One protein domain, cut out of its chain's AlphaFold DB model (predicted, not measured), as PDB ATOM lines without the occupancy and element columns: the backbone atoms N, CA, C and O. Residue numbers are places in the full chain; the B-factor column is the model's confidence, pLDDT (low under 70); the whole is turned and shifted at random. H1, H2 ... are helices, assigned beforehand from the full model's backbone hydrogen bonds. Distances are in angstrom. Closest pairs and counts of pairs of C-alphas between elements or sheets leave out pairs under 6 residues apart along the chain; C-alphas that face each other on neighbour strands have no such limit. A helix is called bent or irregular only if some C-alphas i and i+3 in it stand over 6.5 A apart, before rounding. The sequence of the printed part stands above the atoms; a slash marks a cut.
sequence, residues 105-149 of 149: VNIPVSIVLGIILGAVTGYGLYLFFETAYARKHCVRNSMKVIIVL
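Overview. This is residues 105 to 149 of the 149 residues of the protein "Transporter, monovalent cation:proton antiporter-2 (CPA2) family" of Roseburia inulinivorans (UniProt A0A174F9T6). One long helix, H1, makes the length of a hook, and after a bend in residues 135 to 140 the short helix H2 folds back toward H1 without packing on it. The printed part has 45 residues with two named helices, H1 then H2, and no named strand; the class is all helix. It is extended, with a radius of gyration of the C-alphas of 14.6 A, and spans 47 by 19 by 7 A.

Arrangement. H1, residues 105 to 134, stands free over residues 105 to 121 and again over 130 to 134. H2, residues 141 to 148, is only just apart from H1, with their closest C-alphas at 8.4 A. In both helices every O i to N i+4 pair is within hydrogen-bond range.

Along the chain. H1 begins at C-alpha 105 (-8.831, -74.540, -41.731) and measures 43.6 A from first to last C-alpha. It is neither bent nor irregular, but only just: C-alphas 105 and 108 are 6.2 A apart. H2 measures 10.7 A and ends at C-alpha 148 (-8.755, -42.817, -41.437).

Size, cuts and confidence. The C-alphas of Val 105 and Lys 136, the two farthest apart, are 47.3 A apart. The printed part has no cut, and the link from H1 to H2 is short. The model's pLDDT is under 70 at residue 106 and residues 132 to 149.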
ATOM      1  N   VAL A 105      -7.497 -75.001 -42.164       74.88
ATOM      2  CA  VAL A 105      -8.831 -74.540 -41.731       74.88
ATOM      3  C   VAL A 105      -8.786 -73.091 -41.232       74.88
ATOM      4  O   VAL A 105      -9.740 -72.338 -41.430       74.88
ATOM      5  N   ASN A 106      -7.668 -72.664 -40.643       69.31
ATOM      6  CA  ASN A 106      -7.491 -71.299 -40.153       69.31
ATOM      7  C   ASN A 106      -7.438 -70.254 -41.277       69.31
ATOM      8  O   ASN A 106      -7.795 -69.106 -41.027       69.31
ATOM      9  N   ILE A 107      -7.047 -70.618 -42.505       71.38
ATOM     10  CA  ILE A 107      -7.004 -69.688 -43.649       71.38
ATOM     11  C   ILE A 107      -8.402 -69.120 -43.975       71.38
ATOM     12  O   ILE A 107      -8.578 -67.905 -43.865       71.38
ATOM     13  N   PRO A 108      -9.428 -69.931 -44.317       76.50
ATOM     14  CA  PRO A 108     -10.765 -69.409 -44.594       76.50
ATOM     15  C   PRO A 108     -11.406 -68.763 -43.361       76.50
ATOM     16  O   PRO A 108     -12.061 -67.732 -43.489       76.50
ATOM     17  N   VAL A 109     -11.167 -69.306 -42.161       81.81
ATOM     18  CA  VAL A 109     -11.654 -68.707 -40.907       81.81
ATOM     19  C   VAL A 109     -11.067 -67.308 -40.690       81.81
ATOM     20  O   VAL A 109     -11.809 -66.403 -40.320       81.81
ATOM     21  N   SER A 110      -9.780 -67.095 -40.980       76.31
ATOM     22  CA  SER A 110      -9.125 -65.783 -40.862       76.31
ATOM     23  C   SER A 110      -9.676 -64.772 -41.863       76.31
ATOM     24  O   SER A 110      -9.864 -63.613 -41.506       76.31
ATOM     25  N   ILE A 111      -9.984 -65.201 -43.090       79.12
ATOM     26  CA  ILE A 111     -10.608 -64.333 -44.099       79.12
ATOM     27  C   ILE A 111     -12.001 -63.906 -43.627       79.12
ATOM     28  O   ILE A 111     -12.310 -62.717 -43.614       79.12
ATOM     29  N   VAL A 112     -12.830 -64.858 -43.185       86.25
ATOM     30  CA  VAL A 112     -14.195 -64.574 -42.714       86.25
ATOM     31  C   VAL A 112     -14.178 -63.689 -41.467       86.25
ATOM     32  O   VAL A 112     -14.883 -62.681 -41.428       86.25
ATOM     33  N   LEU A 113     -13.347 -64.012 -40.471       86.19
ATOM     34  CA  LEU A 113     -13.176 -63.173 -39.283       86.19
ATOM     35  C   LEU A 113     -12.660 -61.782 -39.644       86.19
ATOM     36  O   LEU A 113     -13.161 -60.809 -39.092       86.19
ATOM     37  N   GLY A 114     -11.712 -61.678 -40.578       84.44
ATOM     38  CA  GLY A 114     -11.186 -60.406 -41.068       84.44
ATOM     39  C   GLY A 114     -12.265 -59.537 -41.711       84.44
ATOM     40  O   GLY A 114     -12.357 -58.352 -41.395       84.44
ATOM     41  N   ILE A 115     -13.135 -60.125 -42.539       86.75
ATOM     42  CA  ILE A 115     -14.286 -59.428 -43.138       86.75
ATOM     43  C   ILE A 115     -15.247 -58.942 -42.048       86.75
ATOM     44  O   ILE A 115     -15.654 -57.782 -42.069       86.75
ATOM     45  N   ILE A 116     -15.595 -59.804 -41.086       92.56
ATOM     46  CA  ILE A 116     -16.521 -59.455 -39.998       92.56
ATOM     47  C   ILE A 116     -15.938 -58.331 -39.138       92.56
ATOM     48  O   ILE A 116     -16.606 -57.322 -38.921       92.56
ATOM     49  N   LEU A 117     -14.693 -58.472 -38.679       91.56
ATOM     50  CA  LEU A 117     -14.013 -57.447 -37.886       91.56
ATOM     51  C   LEU A 117     -13.913 -56.129 -38.652       91.56
ATOM     52  O   LEU A 117     -14.245 -55.093 -38.085       91.56
ATOM     53  N   GLY A 118     -13.519 -56.167 -39.927       88.81
ATOM     54  CA  GLY A 118     -13.429 -54.982 -40.781       88.81
ATOM     55  C   GLY A 118     -14.776 -54.287 -40.991       88.81
ATOM     56  O   GLY A 118     -14.859 -53.063 -40.928       88.81
ATOM     57  N   ALA A 119     -15.854 -55.052 -41.182       91.94
ATOM     58  CA  ALA A 119     -17.200 -54.499 -41.299       91.94
ATOM     59  C   ALA A 119     -17.668 -53.856 -39.983       91.94
ATOM     60  O   ALA A 119     -18.227 -52.760 -39.998       91.94
ATOM     61  N   VAL A 120     -17.403 -54.504 -38.844       94.25
ATOM     62  CA  VAL A 120     -17.761 -53.992 -37.513       94.25
ATOM     63  C   VAL A 120     -16.994 -52.711 -37.188       94.25
ATOM     64  O   VAL A 120     -17.604 -51.726 -36.768       94.25
ATOM     65  N   THR A 121     -15.677 -52.684 -37.404       89.94
ATOM     66  CA  THR A 121     -14.862 -51.485 -37.159       89.94
ATOM     67  C   THR A 121     -15.228 -50.353 -38.116       89.94
ATOM     68  O   THR A 121     -15.379 -49.213 -37.673       89.94
ATOM     69  N   GLY A 122     -15.460 -50.658 -39.396       87.62
ATOM     70  CA  GLY A 122     -15.923 -49.691 -40.392       87.62
ATOM     71  C   GLY A 122     -17.280 -49.079 -40.034       87.62
ATOM     72  O   GLY A 122     -17.443 -47.860 -40.091       87.62
ATOM     73  N   TYR A 123     -18.233 -49.898 -39.585       89.62
ATOM     74  CA  TYR A 123     -19.538 -49.421 -39.126       89.62
ATOM     75  C   TYR A 123     -19.436 -48.582 -37.841       89.62
ATOM     76  O   TYR A 123     -20.089 -47.545 -37.718       89.62
ATOM     77  N   GLY A 124     -18.566 -48.973 -36.906       88.56
ATOM     78  CA  GLY A 124     -18.283 -48.192 -35.699       88.56
ATOM     79  C   GLY A 124     -17.710 -46.806 -36.014       88.56
ATOM     80  O   GLY A 124     -18.166 -45.806 -35.459       88.56
ATOM     81  N   LEU A 125     -16.764 -46.729 -36.955       84.50
ATOM     82  CA  LEU A 125     -16.211 -45.461 -37.442       84.50
ATOM     83  C   LEU A 125     -17.272 -44.608 -38.141       84.50
ATOM     84  O   LEU A 125     -17.337 -43.401 -37.903       84.50
ATOM     85  N   TYR A 126     -18.128 -45.224 -38.960       83.62
ATOM     86  CA  TYR A 126     -19.255 -44.544 -39.595       83.62
ATOM     87  C   TYR A 126     -20.174 -43.885 -38.553       83.62
ATOM     88  O   TYR A 126     -20.401 -42.674 -38.617       83.62
ATOM     89  N   LEU A 127     -20.612 -44.640 -37.537       81.56
ATOM     90  CA  LEU A 127     -21.465 -44.123 -36.462       81.56
ATOM     91  C   LEU A 127     -20.780 -43.025 -35.648       81.56
ATOM     92  O   LEU A 127     -21.420 -42.041 -35.270       81.56
ATOM     93  N   PHE A 128     -19.481 -43.164 -35.380       82.12
ATOM     94  CA  PHE A 128     -18.707 -42.141 -34.685       82.12
ATOM     95  C   PHE A 128     -18.679 -40.827 -35.476       82.12
ATOM     96  O   PHE A 128     -18.954 -39.763 -34.915       82.12
ATOM     97  N   PHE A 129     -18.409 -40.890 -36.783       75.12
ATOM     98  CA  PHE A 129     -18.404 -39.706 -37.640       75.12
ATOM     99  C   PHE A 129     -19.795 -39.080 -37.798       75.12
ATOM    100  O   PHE A 129     -19.896 -37.851 -37.797       75.12
ATOM    101  N   GLU A 130     -20.855 -39.886 -37.893       76.44
ATOM    102  CA  GLU A 130     -22.239 -39.402 -37.987       76.44
ATOM    103  C   GLU A 130     -22.698 -38.746 -36.671       76.44
ATOM    104  O   GLU A 130     -23.246 -37.642 -36.675       76.44
ATOM    105  N   THR A 131     -22.364 -39.345 -35.525       75.12
ATOM    106  CA  THR A 131     -22.675 -38.800 -34.190       75.12
ATOM    107  C   THR A 131     -21.901 -37.509 -33.902       75.12
ATOM    108  O   THR A 131     -22.447 -36.565 -33.323       75.12
ATOM    109  N   ALA A 132     -20.631 -37.429 -34.317       69.81
ATOM    110  CA  ALA A 132     -19.823 -36.214 -34.195       69.81
ATOM    111  C   ALA A 132     -20.378 -35.070 -35.063       69.81
ATOM    112  O   ALA A 132     -20.419 -33.920 -34.619       69.81
ATOM    113  N   TYR A 133     -20.871 -35.396 -36.263       65.69
ATOM    114  CA  TYR A 133     -21.529 -34.443 -37.155       65.69
ATOM    115  C   TYR A 133     -22.865 -33.942 -36.578       65.69
ATOM    116  O   TYR A 133     -23.111 -32.735 -36.548       65.69
ATOM    117  N   ALA A 134     -23.687 -34.843 -36.026       64.19
ATOM    118  CA  ALA A 134     -24.976 -34.512 -35.411       64.19
ATOM    119  C   ALA A 134     -24.848 -33.606 -34.168       64.19
ATOM    120  O   ALA A 134     -25.715 -32.768 -33.920       64.19
ATOM    121  N   ARG A 135     -23.742 -33.702 -33.413       68.88
ATOM    122  CA  ARG A 135     -23.462 -32.834 -32.250       68.88
ATOM    123  C   ARG A 135     -22.827 -31.474 -32.593       68.88
ATOM    124  O   ARG A 135     -22.311 -30.814 -31.698       68.88
ATOM    125  N   LYS A 136     -22.870 -31.030 -33.860       56.19
ATOM    126  CA  LYS A 136     -22.302 -29.750 -34.358       56.19
ATOM    127  C   LYS A 136     -20.791 -29.563 -34.139       56.19
ATOM    128  O   LYS A 136     -20.264 -28.486 -34.415       56.19
ATOM    129  N   HIS A 137     -20.062 -30.599 -33.726       59.41
ATOM    130  CA  HIS A 137     -18.605 -30.594 -33.780       59.41
ATOM    131  C   HIS A 137     -18.191 -30.889 -35.222       59.41
ATOM    132  O   HIS A 137     -17.984 -32.039 -35.606       59.41
ATOM    133  N   CYS A 138     -18.113 -29.845 -36.050       56.06
ATOM    134  CA  CYS A 138     -17.659 -29.960 -37.433       56.06
ATOM    135  C   CYS A 138     -16.210 -30.467 -37.478       56.06
ATOM    136  O   CYS A 138     -15.253 -29.694 -37.434       56.06
ATOM    137  N   VAL A 139     -16.040 -31.784 -37.587       61.41
ATOM    138  CA  VAL A 139     -14.751 -32.415 -37.870       61.41
ATOM    139  C   VAL A 139     -14.369 -32.036 -39.299       61.41
ATOM    140  O   VAL A 139     -14.979 -32.513 -40.259       61.41
ATOM    141  N   ARG A 140     -13.379 -31.143 -39.446       60.56
ATOM    142  CA  ARG A 140     -12.814 -30.741 -40.747       60.56
ATOM    143  C   ARG A 140     -12.475 -31.983 -41.570       60.56
ATOM    144  O   ARG A 140     -11.869 -32.914 -41.040       60.56
ATOM    145  N   ASN A 141     -12.777 -31.966 -42.871       61.44
ATOM    146  CA  ASN A 141     -12.452 -33.077 -43.776       61.44
ATOM    147  C   ASN A 141     -10.965 -33.475 -43.710       61.44
ATOM    148  O   ASN A 141     -10.659 -34.657 -43.772       61.44
ATOM    149  N   SER A 142     -10.053 -32.526 -43.467       60.00
ATOM    150  CA  SER A 142      -8.626 -32.804 -43.243       60.00
ATOM    151  C   SER A 142      -8.366 -33.720 -42.039       60.00
ATOM    152  O   SER A 142      -7.488 -34.568 -42.088       60.00
ATOM    153  N   MET A 143      -9.142 -33.572 -40.963       60.31
ATOM    154  CA  MET A 143      -9.010 -34.375 -39.745       60.31
ATOM    155  C   MET A 143      -9.645 -35.760 -39.919       60.31
ATOM    156  O   MET A 143      -9.128 -36.733 -39.386       60.31
ATOM    157  N   LYS A 144     -10.707 -35.875 -40.734       59.88
ATOM    158  CA  LYS A 144     -11.256 -37.178 -41.147       59.88
ATOM    159  C   LYS A 144     -10.236 -37.989 -41.949       59.88
ATOM    160  O   LYS A 144     -10.095 -39.174 -41.697       59.88
ATOM    161  N   VAL A 145      -9.503 -37.342 -42.859       57.59
ATOM    162  CA  VAL A 145      -8.444 -38.000 -43.642       57.59
ATOM    163  C   VAL A 145      -7.306 -38.482 -42.738       57.59
ATOM    164  O   VAL A 145      -6.866 -39.604 -42.908       57.59
ATOM    165  N   ILE A 146      -6.881 -37.696 -41.745       58.09
ATOM    166  CA  ILE A 146      -5.797 -38.083 -40.815       58.09
ATOM    167  C   ILE A 146      -6.207 -39.214 -39.855       58.09
ATOM    168  O   ILE A 146      -5.361 -39.986 -39.439       58.09
ATOM    169  N   ILE A 147      -7.482 -39.301 -39.469       60.41
ATOM    170  CA  ILE A 147      -7.970 -40.358 -38.562       60.41
ATOM    171  C   ILE A 147      -8.180 -41.691 -39.301       60.41
ATOM    172  O   ILE A 147      -8.147 -42.748 -38.678       60.41
ATOM    173  N   VAL A 148      -8.452 -41.638 -40.608       58.91
ATOM    174  CA  VAL A 148      -8.755 -42.817 -41.437       58.91
ATOM    175  C   VAL A 148      -7.511 -43.375 -42.143       58.91
ATOM    176  O   VAL A 148      -7.522 -44.549 -42.510       58.91
ATOM    177  N   LEU A 149      -6.474 -42.556 -42.344       52.50
ATOM    178  CA  LEU A 149      -5.183 -42.958 -42.916       52.50
ATOM    179  C   LEU A 149      -4.252 -43.523 -41.834       52.50
ATOM    180  O   LEU A 149      -3.577 -44.531 -42.132       52.50
TER     181      LEU A 149